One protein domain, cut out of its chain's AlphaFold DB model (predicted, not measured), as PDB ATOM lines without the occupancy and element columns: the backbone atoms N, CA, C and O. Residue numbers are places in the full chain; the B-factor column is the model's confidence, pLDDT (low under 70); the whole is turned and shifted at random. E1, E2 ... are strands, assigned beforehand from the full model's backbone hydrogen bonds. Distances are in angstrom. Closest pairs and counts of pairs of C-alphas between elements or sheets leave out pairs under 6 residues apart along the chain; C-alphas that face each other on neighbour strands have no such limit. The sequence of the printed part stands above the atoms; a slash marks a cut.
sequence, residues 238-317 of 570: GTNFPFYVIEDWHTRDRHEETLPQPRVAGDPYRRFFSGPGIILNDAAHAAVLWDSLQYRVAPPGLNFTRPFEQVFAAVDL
ATOM      1  N   GLY A 238     -14.445 -45.507 -17.855       81.62
ATOM      2  CA  GLY A 238     -15.269 -45.443 -19.074       81.62
ATOM      3  C   GLY A 238     -15.279 -44.074 -19.774       81.62
ATOM      4  O   GLY A 238     -16.243 -43.724 -20.463       81.62
ATOM      5  N   THR A 239     -14.237 -43.269 -19.565       84.69
ATOM      6  CA  THR A 239     -14.051 -41.924 -20.144       84.69
ATOM      7  C   THR A 239     -12.887 -41.862 -21.135       84.69
ATOM      8  O   THR A 239     -12.533 -40.774 -21.591       84.69
ATOM      9  N   ASN A 240     -12.305 -43.009 -21.488       91.50
ATOM     10  CA  ASN A 240     -11.209 -43.120 -22.441       91.50
ATOM     11  C   ASN A 240     -11.602 -42.655 -23.851       91.50
ATOM     12  O   ASN A 240     -12.753 -42.763 -24.290       91.50
ATOM     13  N   PHE A 241     -10.601 -42.184 -24.586       94.69
ATOM     14  CA  PHE A 241     -10.671 -42.095 -26.038       94.69
ATOM     15  C   PHE A 241     -10.549 -43.494 -26.664       94.69
ATOM     16  O   PHE A 241     -10.187 -44.448 -25.965       94.69
ATOM     17  N   PRO A 242     -10.894 -43.656 -27.952       96.00
ATOM     18  CA  PRO A 242     -10.894 -44.974 -28.570       96.00
ATOM     19  C   PRO A 242      -9.493 -45.597 -28.584       96.00
ATOM     20  O   PRO A 242      -8.493 -44.889 -28.722       96.00
ATOM     21  N   PHE A 243      -9.429 -46.922 -28.421       96.94
ATOM     22  CA  PHE A 243      -8.181 -47.678 -28.522       96.94
ATOM     23  C   PHE A 243      -8.131 -48.418 -29.854       96.94
ATOM     24  O   PHE A 243      -9.012 -49.230 -30.151       96.94
ATOM     25  N   TYR A 244      -7.091 -48.154 -30.631       97.00
ATOM     26  CA  TYR A 244      -6.846 -48.740 -31.938       97.00
ATOM     27  C   TYR A 244      -5.662 -49.692 -31.860       97.00
ATOM     28  O   TYR A 244      -4.657 -49.412 -31.205       97.00
ATOM     29  N   VAL A 245      -5.794 -50.819 -32.545       96.62
ATOM     30  CA  VAL A 245      -4.692 -51.744 -32.781       96.62
ATOM     31  C   VAL A 245      -4.656 -51.986 -34.278       96.62
ATOM     32  O   VAL A 245      -5.614 -52.523 -34.837       96.62
ATOM     33  N   ILE A 246      -3.591 -51.511 -34.912       95.81
ATOM     34  CA  ILE A 246      -3.418 -51.502 -36.360       95.81
ATOM     35  C   ILE A 246      -2.392 -52.589 -36.684       95.81
ATOM     36  O   ILE A 246      -1.185 -52.360 -36.712       95.81
ATOM     37  N   GLU A 247      -2.925 -53.795 -36.861       93.31
ATOM     38  CA  GLU A 247      -2.221 -55.014 -37.260       93.31
ATOM     39  C   GLU A 247      -2.783 -55.434 -38.624       93.31
ATOM     40  O   GLU A 247      -4.006 -55.514 -38.767       93.31
ATOM     41  N   ASP A 248      -1.911 -55.670 -39.611       86.50
ATOM     42  CA  ASP A 248      -2.277 -56.066 -40.984       86.50
ATOM     43  C   ASP A 248      -3.495 -55.309 -41.548       86.50
ATOM     44  O   ASP A 248      -4.549 -55.872 -41.870       86.50
ATOM     45  N   TRP A 249      -3.356 -53.986 -41.648       82.62
ATOM     46  CA  TRP A 249      -4.383 -53.121 -42.219       82.62
ATOM     47  C   TRP A 249      -4.512 -53.330 -43.741       82.62
ATOM     48  O   TRP A 249      -3.534 -53.662 -44.407       82.62
ATOM     49  N   HIS A 250      -5.723 -53.159 -44.292       76.38
ATOM     50  CA  HIS A 250      -6.056 -53.439 -45.705       76.38
ATOM     51  C   HIS A 250      -5.740 -54.873 -46.180       76.38
ATOM     52  O   HIS A 250      -5.289 -55.103 -47.305       76.38
ATOM     53  N   THR A 251      -6.042 -55.880 -45.356       77.62
ATOM     54  CA  THR A 251      -6.162 -57.260 -45.857       77.62
ATOM     55  C   THR A 251      -7.272 -57.372 -46.905       77.62
ATOM     56  O   THR A 251      -8.159 -56.522 -46.991       77.62
ATOM     57  N   ARG A 252      -7.252 -58.453 -47.698       75.06
ATOM     58  CA  ARG A 252      -8.257 -58.734 -48.741       75.06
ATOM     59  C   ARG A 252      -9.702 -58.595 -48.240       75.06
ATOM     60  O   ARG A 252     -10.553 -58.156 -49.002       75.06
ATOM     61  N   ASP A 253      -9.946 -58.917 -46.971       78.81
ATOM     62  CA  ASP A 253     -11.275 -58.885 -46.352       78.81
ATOM     63  C   ASP A 253     -11.685 -57.492 -45.840       78.81
ATOM     64  O   ASP A 253     -12.864 -57.253 -45.597       78.81
ATOM     65  N   ARG A 254     -10.731 -56.567 -45.661       80.50
ATOM     66  CA  ARG A 254     -10.950 -55.212 -45.113       80.50
ATOM     67  C   ARG A 254     -10.535 -54.098 -46.072       80.50
ATOM     68  O   ARG A 254     -10.366 -52.960 -45.654       80.50
ATOM     69  N   HIS A 255     -10.358 -54.403 -47.358       79.44
ATOM     70  CA  HIS A 255      -9.912 -53.408 -48.337       79.44
ATOM     71  C   HIS A 255     -10.914 -52.245 -48.499       79.44
ATOM     72  O   HIS A 255     -10.512 -51.146 -48.864       79.44
ATOM     73  N   GLU A 256     -12.198 -52.470 -48.213       81.25
ATOM     74  CA  GLU A 256     -13.251 -51.446 -48.298       81.25
ATOM     75  C   GLU A 256     -13.339 -50.549 -47.052       81.25
ATOM     76  O   GLU A 256     -13.957 -49.485 -47.099       81.25
ATOM     77  N   GLU A 257     -12.739 -50.950 -45.926       87.06
ATOM     78  CA  GLU A 257     -12.767 -50.134 -44.714       87.06
ATOM     79  C   GLU A 257     -11.781 -48.968 -44.852       87.06
ATOM     80  O   GLU A 257     -10.589 -49.158 -45.078       87.06
ATOM     81  N   THR A 258     -12.269 -47.738 -44.688       81.31
ATOM     82  CA  THR A 258     -11.430 -46.529 -44.759       81.31
ATOM     83  C   THR A 258     -10.678 -46.254 -43.458       81.31
ATOM     84  O   THR A 258      -9.638 -45.597 -43.466       81.31
ATOM     85  N   LEU A 259     -11.193 -46.753 -42.331       90.12
ATOM     86  CA  LEU A 259     -10.667 -46.510 -40.991       90.12
ATOM     87  C   LEU A 259     -10.685 -47.791 -40.151       90.12
ATOM     88  O   LEU A 259     -11.693 -48.502 -40.153       90.12
ATOM     89  N   PRO A 260      -9.627 -48.057 -39.363       92.81
ATOM     90  CA  PRO A 260      -9.608 -49.198 -38.466       92.81
ATOM     91  C   PRO A 260     -10.675 -49.050 -37.387       92.81
ATOM     92  O   PRO A 260     -10.787 -48.012 -36.729       92.81
ATOM     93  N   GLN A 261     -11.448 -50.111 -37.166       93.75
ATOM     94  CA  GLN A 261     -12.426 -50.125 -36.086       93.75
ATOM     95  C   GLN A 261     -11.705 -50.152 -34.727       93.75
ATOM     96  O   GLN A 261     -10.793 -50.961 -34.522       93.75
ATOM     97  N   PRO A 262     -12.090 -49.294 -33.765       95.38
ATOM     98  CA  PRO A 262     -11.454 -49.289 -32.456       95.38
ATOM     99  C   PRO A 262     -11.774 -50.586 -31.699       95.38
ATOM    100  O   PRO A 262     -12.937 -50.972 -31.580       95.38
ATOM    101  N   ARG A 263     -10.754 -51.235 -31.114       94.94
ATOM    102  CA  ARG A 263     -10.942 -52.412 -30.236       94.94
ATOM    103  C   ARG A 263     -11.701 -52.043 -28.965       94.94
ATOM    104  O   ARG A 263     -12.480 -52.839 -28.447       94.94
ATOM    105  N   VAL A 264     -11.472 -50.829 -28.470       94.00
ATOM    106  CA  VAL A 264     -12.241 -50.241 -27.375       94.00
ATOM    107  C   VAL A 264     -12.848 -48.947 -27.879       94.00
ATOM    108  O   VAL A 264     -12.129 -47.991 -28.166       94.00
ATOM    109  N   ALA A 265     -14.175 -48.911 -27.976       92.94
ATOM    110  CA  ALA A 265     -14.888 -47.691 -28.319       92.94
ATOM    111  C   ALA A 265     -14.629 -46.603 -27.264       92.94
ATOM    112  O   ALA A 265     -14.576 -46.871 -26.063       92.94
ATOM    113  N   GLY A 266     -14.500 -45.364 -27.722       89.69
ATOM    114  CA  GLY A 266     -14.334 -44.192 -26.874       89.69
ATOM    115  C   GLY A 266     -14.927 -42.966 -27.550       89.69
ATOM    116  O   GLY A 266     -15.397 -43.042 -28.683       89.69
ATOM    117  N   ASP A 267     -14.925 -41.837 -26.848       86.38
ATOM    118  CA  ASP A 267     -15.429 -40.574 -27.387       86.38
ATOM    119  C   ASP A 267     -14.350 -39.490 -27.229       86.38
ATOM    120  O   ASP A 267     -14.125 -39.025 -26.106       86.38
ATOM    121  N   PRO A 268     -13.680 -39.087 -28.328       84.94
ATOM    122  CA  PRO A 268     -12.620 -38.076 -28.313       84.94
ATOM    123  C   PRO A 268     -13.126 -36.684 -27.907       84.94
ATOM    124  O   PRO A 268     -12.337 -35.814 -27.536       84.94
ATOM    125  N   TYR A 269     -14.443 -36.458 -27.935       82.88
ATOM    126  CA  TYR A 269     -15.065 -35.185 -27.583       82.88
ATOM    127  C   TYR A 269     -15.602 -35.147 -26.150       82.88
ATOM    128  O   TYR A 269     -16.154 -34.124 -25.723       82.88
ATOM    129  N   ARG A 270     -15.420 -36.213 -25.357       72.44
ATOM    130  CA  ARG A 270     -15.655 -36.135 -23.911       72.44
ATOM    131  C   ARG A 270     -14.595 -35.228 -23.289       72.44
ATOM    132  O   ARG A 270     -13.399 -35.475 -23.348       72.44
ATOM    133  N   ARG A 271     -15.052 -34.111 -22.718       63.66
ATOM    134  CA  ARG A 271     -14.166 -33.028 -22.253       63.66
ATOM    135  C   ARG A 271     -13.669 -33.197 -20.825       63.66
ATOM    136  O   ARG A 271     -12.760 -32.485 -20.414       63.66
ATOM    137  N   PHE A 272     -14.290 -34.069 -20.038       59.16
ATOM    138  CA  PHE A 272     -14.055 -34.091 -18.605       59.16
ATOM    139  C   PHE A 272     -13.353 -35.374 -18.171       59.16
ATOM    140  O   PHE A 272     -13.931 -36.451 -18.255       59.16
ATOM    141  N   PHE A 273     -12.105 -35.220 -17.720       67.69
ATOM    142  CA  PHE A 273     -11.224 -36.307 -17.284       67.69
ATOM    143  C   PHE A 273     -11.040 -37.432 -18.314       67.69
ATOM    144  O   PHE A 273     -10.679 -38.545 -17.954       67.69
ATOM    145  N   SER A 274     -11.236 -37.151 -19.604       81.44
ATOM    146  CA  SER A 274     -10.930 -38.126 -20.643       81.44
ATOM    147  C   SER A 274      -9.431 -38.316 -20.771       81.44
ATOM    148  O   SER A 274      -8.649 -37.358 -20.739       81.44
ATOM    149  N   GLY A 275      -9.021 -39.574 -20.820       83.75
ATOM    150  CA  GLY A 275      -7.623 -39.938 -20.957       83.75
ATOM    151  C   GLY A 275      -7.253 -40.114 -22.412       83.75
ATOM    152  O   GLY A 275      -8.139 -40.241 -23.261       83.75
ATOM    153  N   PRO A 276      -5.943 -40.106 -22.687       95.06
ATOM    154  CA  PRO A 276      -5.460 -40.355 -24.027       95.06
ATOM    155  C   PRO A 276      -5.970 -41.712 -24.514       95.06
ATOM    156  O   PRO A 276      -6.114 -42.668 -23.745       95.06
ATOM    157  N   GLY A 277      -6.260 -41.769 -25.805       95.94
ATOM    158  CA  GLY A 277      -6.510 -43.011 -26.517       95.94
ATOM    159  C   GLY A 277      -5.196 -43.745 -26.693       95.94
ATOM    160  O   GLY A 277      -4.124 -43.158 -26.547       95.94
ATOM    161  N   ILE A 278      -5.285 -45.030 -26.998       97.50
ATOM    162  CA  ILE A 278      -4.129 -45.872 -27.278       97.50
ATOM    163  C   ILE A 278      -4.165 -46.208 -28.758       97.50
ATOM    164  O   ILE A 278      -5.205 -46.608 -29.273       97.50
ATOM    165  N   ILE A 279      -3.037 -46.056 -29.432       97.69
ATOM    166  CA  ILE A 279      -2.851 -46.490 -30.809       97.69
ATOM    167  C   ILE A 279      -1.623 -47.377 -30.810       97.69
ATOM    168  O   ILE A 279      -0.511 -46.900 -30.602       97.69
ATOM    169  N   LEU A 280      -1.841 -48.674 -30.992       97.38
ATOM    170  CA  LEU A 280      -0.768 -49.641 -31.139       97.38
ATOM    171  C   LEU A 280      -0.612 -49.961 -32.622       97.38
ATOM    172  O   LEU A 280      -1.455 -50.644 -33.203       97.38
ATOM    173  N   ASN A 281       0.447 -49.428 -33.217       97.38
ATOM    174  CA  ASN A 281       0.811 -49.684 -34.601       97.38
ATOM    175  C   ASN A 281       1.824 -50.828 -34.657       97.38
ATOM    176  O   ASN A 281       2.802 -50.820 -33.909       97.38
ATOM    177  N   ASP A 282       1.625 -51.787 -35.558       96.31
ATOM    178  CA  ASP A 282       2.655 -52.778 -35.870       96.31
ATOM    179  C   ASP A 282       3.880 -52.128 -36.561       96.31
ATOM    180  O   ASP A 282       3.804 -51.014 -37.078       96.31
ATOM    181  N   ALA A 283       5.013 -52.833 -36.617       95.69
ATOM    182  CA  ALA A 283       6.270 -52.390 -37.225       95.69
ATOM    183  C   ALA A 283       6.145 -51.978 -38.708       95.69
ATOM    184  O   ALA A 283       6.999 -51.256 -39.230       95.69
ATOM    185  N   ALA A 284       5.099 -52.456 -39.384       96.31
ATOM    186  CA  ALA A 284       4.774 -52.163 -40.774       96.31
ATOM    187  C   ALA A 284       3.785 -51.002 -40.965       96.31
ATOM    188  O   ALA A 284       3.513 -50.653 -42.108       96.31
ATOM    189  N   HIS A 285       3.235 -50.406 -39.904       96.94
ATOM    190  CA  HIS A 285       2.146 -49.435 -40.024       96.94
ATOM    191  C   HIS A 285       2.443 -48.127 -39.291       96.94
ATOM    192  O   HIS A 285       3.097 -48.100 -38.253       96.94
ATOM    193  N   ALA A 286       1.896 -47.034 -39.812       97.38
ATOM    194  CA  ALA A 286       1.812 -45.751 -39.130       97.38
ATOM    195  C   ALA A 286       0.366 -45.246 -39.173       97.38
ATOM    196  O   ALA A 286      -0.376 -45.539 -40.112       97.38
ATOM    197  N   ALA A 287      -0.044 -44.470 -38.173       97.56
ATOM    198  CA  ALA A 287      -1.368 -43.854 -38.165       97.56
ATOM    199  C   ALA A 287      -1.239 -42.344 -38.336       97.56
ATOM    200  O   ALA A 287      -0.414 -41.712 -37.685       97.56
ATOM    201  N   VAL A 288      -2.066 -41.747 -39.184       97.44
ATOM    202  CA  VAL A 288      -2.189 -40.292 -39.280       97.44
ATOM    203  C   VAL A 288      -3.301 -39.858 -38.344       97.44
ATOM    204  O   VAL A 288      -4.419 -40.369 -38.416       97.44
ATOM    205  N   LEU A 289      -2.985 -38.934 -37.446       97.38
ATOM    206  CA  LEU A 289      -3.899 -38.379 -36.459       97.38
ATOM    207  C   LEU A 289      -4.283 -36.959 -36.841       97.38
ATOM    208  O   LEU A 289      -3.465 -36.222 -37.386       97.38
ATOM    209  N   TRP A 290      -5.513 -36.576 -36.518       96.12
ATOM    210  CA  TRP A 290      -6.051 -35.247 -36.778       96.12
ATOM    211  C   TRP A 290      -6.739 -34.689 -35.534       96.12
ATOM    212  O   TRP A 290      -7.579 -35.366 -34.940       96.12
ATOM    213  N   ASP A 291      -6.389 -33.460 -35.144       93.12
ATOM    214  CA  ASP A 291      -6.910 -32.773 -33.949       93.12
ATOM    215  C   ASP A 291      -7.845 -31.593 -34.265       93.12
ATOM    216  O   ASP A 291      -8.102 -30.761 -33.394       93.12
ATOM    217  N   SER A 292      -8.366 -31.529 -35.498       90.75
ATOM    218  CA  SER A 292      -9.086 -30.410 -36.141       90.75
ATOM    219  C   SER A 292      -8.230 -29.287 -36.732       90.75
ATOM    220  O   SER A 292      -8.708 -28.602 -37.635       90.75
ATOM    221  N   LEU A 293      -6.979 -29.113 -36.295       93.25
ATOM    222  CA  LEU A 293      -6.106 -28.022 -36.746       93.25
ATOM    223  C   LEU A 293      -4.843 -28.523 -37.446       93.25
ATOM    224  O   LEU A 293      -4.364 -27.882 -38.378       93.25
ATOM    225  N   GLN A 294      -4.288 -29.634 -36.977       95.62
ATOM    226  CA  GLN A 294      -3.013 -30.175 -37.412       95.62
ATOM    227  C   GLN A 294      -3.115 -31.684 -37.622       95.62
ATOM    228  O   GLN A 294      -3.900 -32.385 -36.975       95.62
ATOM    229  N   TYR A 295      -2.292 -32.172 -38.547       96.62
ATOM    230  CA  TYR A 295      -2.056 -33.593 -38.742       96.62
ATOM    231  C   TYR A 295      -0.748 -33.987 -38.062       96.62
ATOM    232  O   TYR A 295       0.229 -33.239 -38.096       96.62
ATOM    233  N   ARG A 296      -0.732 -35.167 -37.444       97.38
ATOM    234  CA  ARG A 296       0.453 -35.741 -36.801       97.38
ATOM    235  C   ARG A 296       0.570 -37.207 -37.165       97.38
ATOM    236  O   ARG A 296      -0.422 -37.927 -37.097       97.38
ATOM    237  N   VAL A 297       1.773 -37.673 -37.478       98.00
ATOM    238  CA  VAL A 297       1.994 -39.103 -37.700       98.00
ATOM    239  C   VAL A 297       2.328 -39.773 -36.369       98.00
ATOM    240  O   VAL A 297       3.208 -39.345 -35.625       98.00
ATOM    241  N   ALA A 298       1.582 -40.819 -36.035       97.75
ATOM    242  CA  ALA A 298       1.893 -41.739 -34.958       97.75
ATOM    243  C   ALA A 298       2.803 -42.849 -35.516       97.75
ATOM    244  O   ALA A 298       2.335 -43.620 -36.364       97.75
ATOM    245  N   PRO A 299       4.076 -42.928 -35.082       97.44
ATOM    246  CA  PRO A 299       5.016 -43.950 -35.541       97.44
ATOM    247  C   PRO A 299       4.553 -45.385 -35.256       97.44
ATOM    248  O   PRO A 299       3.620 -45.593 -34.474       97.44
ATOM    249  N   PRO A 300       5.214 -46.391 -35.851       97.19
ATOM    250  CA  PRO A 300       5.139 -47.773 -35.392       97.19
ATOM    251  C   PRO A 300       5.374 -47.880 -33.876       97.19
ATOM    252  O   PRO A 300       6.191 -47.147 -33.319       97.19
ATOM    253  N   GLY A 301       4.661 -48.783 -33.204       96.38
ATOM    254  CA  GLY A 301       4.701 -48.944 -31.749       96.38
ATOM    255  C   GLY A 301       3.529 -48.291 -31.007       96.38
ATOM    256  O   GLY A 301       2.463 -48.017 -31.570       96.38
ATOM    257  N   LEU A 302       3.706 -48.099 -29.697       97.12
ATOM    258  CA  LEU A 302       2.679 -47.578 -28.797       97.12
ATOM    259  C   LEU A 302       2.638 -46.050 -28.834       97.12
ATOM    260  O   LEU A 302       3.594 -45.377 -28.467       97.12
ATOM    261  N   ASN A 303       1.480 -45.507 -29.191       97.69
ATOM    262  CA  ASN A 303       1.230 -44.077 -29.216       97.69
ATOM    263  C   ASN A 303      -0.007 -43.719 -28.403       97.69
ATOM    264  O   ASN A 303      -0.974 -44.480 -28.312       97.69
ATOM    265  N   PHE A 304       0.006 -42.505 -27.866       97.44
ATOM    266  CA  PHE A 304      -1.116 -41.925 -27.146       97.44
ATOM    267  C   PHE A 304      -1.720 -40.772 -27.948       97.44
ATOM    268  O   PHE A 304      -0.992 -39.967 -28.543       97.44
ATOM    269  N   THR A 305      -3.050 -40.687 -27.971       96.81
ATOM    270  CA  THR A 305      -3.733 -39.557 -28.617       96.81
ATOM    271  C   THR A 305      -3.776 -38.340 -27.697       96.81
ATOM    272  O   THR A 305      -4.009 -38.440 -26.490       96.81
ATOM    273  N   ARG A 306      -3.554 -37.159 -28.274       95.12
ATOM    274  CA  ARG A 306      -3.723 -35.864 -27.608       95.12
ATOM    275  C   ARG A 306      -5.214 -35.515 -27.491       95.12
ATOM    276  O   ARG A 306      -6.060 -36.181 -28.092       95.12
ATOM    277  N   PRO A 307      -5.583 -34.483 -26.709       90.94
ATOM    278  CA  PRO A 307      -6.963 -34.014 -26.653       90.94
ATOM    279  C   PRO A 307      -7.529 -33.762 -28.057       90.94
ATOM    280  O   PRO A 307      -6.921 -33.032 -28.829       90.94
ATOM    281  N   PHE A 308      -8.691 -34.355 -28.351       90.75
ATOM    282  CA  PHE A 308      -9.405 -34.258 -29.632       90.75
ATOM    283  C   PHE A 308      -8.732 -34.914 -30.848       90.75
ATOM    284  O   PHE A 308      -9.336 -34.900 -31.919       90.75
ATOM    285  N   GLU A 309      -7.560 -35.538 -30.695       95.25
ATOM    286  CA  GLU A 309      -6.945 -36.306 -31.781       95.25
ATOM    287  C   GLU A 309      -7.760 -37.564 -32.098       95.25
ATOM    288  O   GLU A 309      -8.155 -38.327 -31.210       95.25
ATOM    289  N   GLN A 310      -7.964 -37.798 -33.391       95.56
ATOM    290  CA  GLN A 310      -8.613 -38.987 -33.937       95.56
ATOM    291  C   GLN A 310      -7.750 -39.599 -35.024       95.56
ATOM    292  O   GLN A 310      -7.004 -38.889 -35.695       95.56
ATOM    293  N   VAL A 311      -7.873 -40.913 -35.213       96.50
ATOM    294  CA  VAL A 311      -7.258 -41.586 -36.358       96.50
ATOM    295  C   VAL A 311      -7.953 -41.100 -37.623       96.50
ATOM    296  O   VAL A 311      -9.151 -41.307 -37.792       96.50
ATOM    297  N   PHE A 312      -7.191 -40.428 -38.480       95.44
ATOM    298  CA  PHE A 312      -7.625 -39.935 -39.781       95.44
ATOM    299  C   PHE A 312      -7.392 -40.972 -40.881       95.44
ATOM    300  O   PHE A 312      -8.244 -41.153 -41.742       95.44
ATOM    301  N   ALA A 313      -6.252 -41.665 -40.838       95.06
ATOM    302  CA  ALA A 313      -5.927 -42.748 -41.760       95.06
ATOM    303  C   ALA A 313      -4.903 -43.704 -41.136       95.06
ATOM    304  O   ALA A 313      -4.125 -43.311 -40.265       95.06
ATOM    305  N   ALA A 314      -4.873 -44.944 -41.614       95.50
ATOM    306  CA  ALA A 314      -3.811 -45.902 -41.326       95.50
ATOM    307  C   ALA A 314      -3.017 -46.175 -42.610       95.50
ATOM    308  O   ALA A 314      -3.589 -46.372 -43.681       95.50
ATOM    309  N   VAL A 315      -1.693 -46.157 -42.502       95.81
ATOM    310  CA  VAL A 315      -0.764 -46.234 -43.630       95.81
ATOM    311  C   VAL A 315       0.120 -47.456 -43.449       95.81
ATOM    312  O   VAL A 315       0.814 -47.581 -42.443       95.81
ATOM    313  N   ASP A 316       0.090 -48.354 -44.427       96.38
ATOM    314  CA  ASP A 316       1.011 -49.486 -44.504       96.38
ATOM    315  C   ASP A 316       2.311 -49.031 -45.184       96.38
ATOM    316  O   ASP A 316       2.320 -48.512 -46.299       96.38
ATOM    317  N   LEU A 317       3.417 -49.196 -44.472       96.81
ATOM    318  CA  LEU A 317       4.753 -48.761 -44.864       96.81
ATOM    319  C   LEU A 317       5.459 -49.789 -45.766       96.81
ATOM    320  O   LEU A 317       6.527 -49.505 -46.321       96.81
TER     321      LEU A 317
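This is residues 238 to 317 of the 570 residues of the protein "SPFH domain / Band 7 family protein" of Chloroflexi bacterium ADurb.Bin222 (UniProt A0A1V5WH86). With little regular structure, this is a small sandwich, the sheet E1 E2 E5 face to face with the sheet E4 E3 E6, plus a long loop, residues 247 to 277, of which 251 to 256 stick out. The printed part has 80 residues, 28 in six named strands, E1 to E6: all strand. The first sheet is mixed, the second antiparallel. It is compact, radius of gyration of the C-alphas 12.2 A, spanning 39 by 23 by 20 A.

E1, residues 244 to 246, begins at C-alpha (-6.846, -48.740, -31.938). E2 is 278 to 281, E3 285 to 290, E4 295 to 298, E5 301 to 304. E6, 310 to 316, 17.7 A long, ends at C-alpha (1.011, -49.486, -44.504).

Within hydrogen-bond range are N 244 and O 278, 2.8 A, in parallel E1 and E2; N 279 and O 303, 2.8 A, in antiparallel E2 and E5; N 298 and O 287, 2.7 A, in the hairpin E3 and E4; N 288 and O 313, 2.8 A, in antiparallel E3 and E6. The sheets' facing parts are 9.5 A centre to centre, their strands at 24 degrees.

The printed part has no cut. The link E1 to E2 is long; the others are tight. Residues 271 to 273 have pLDDT under 70.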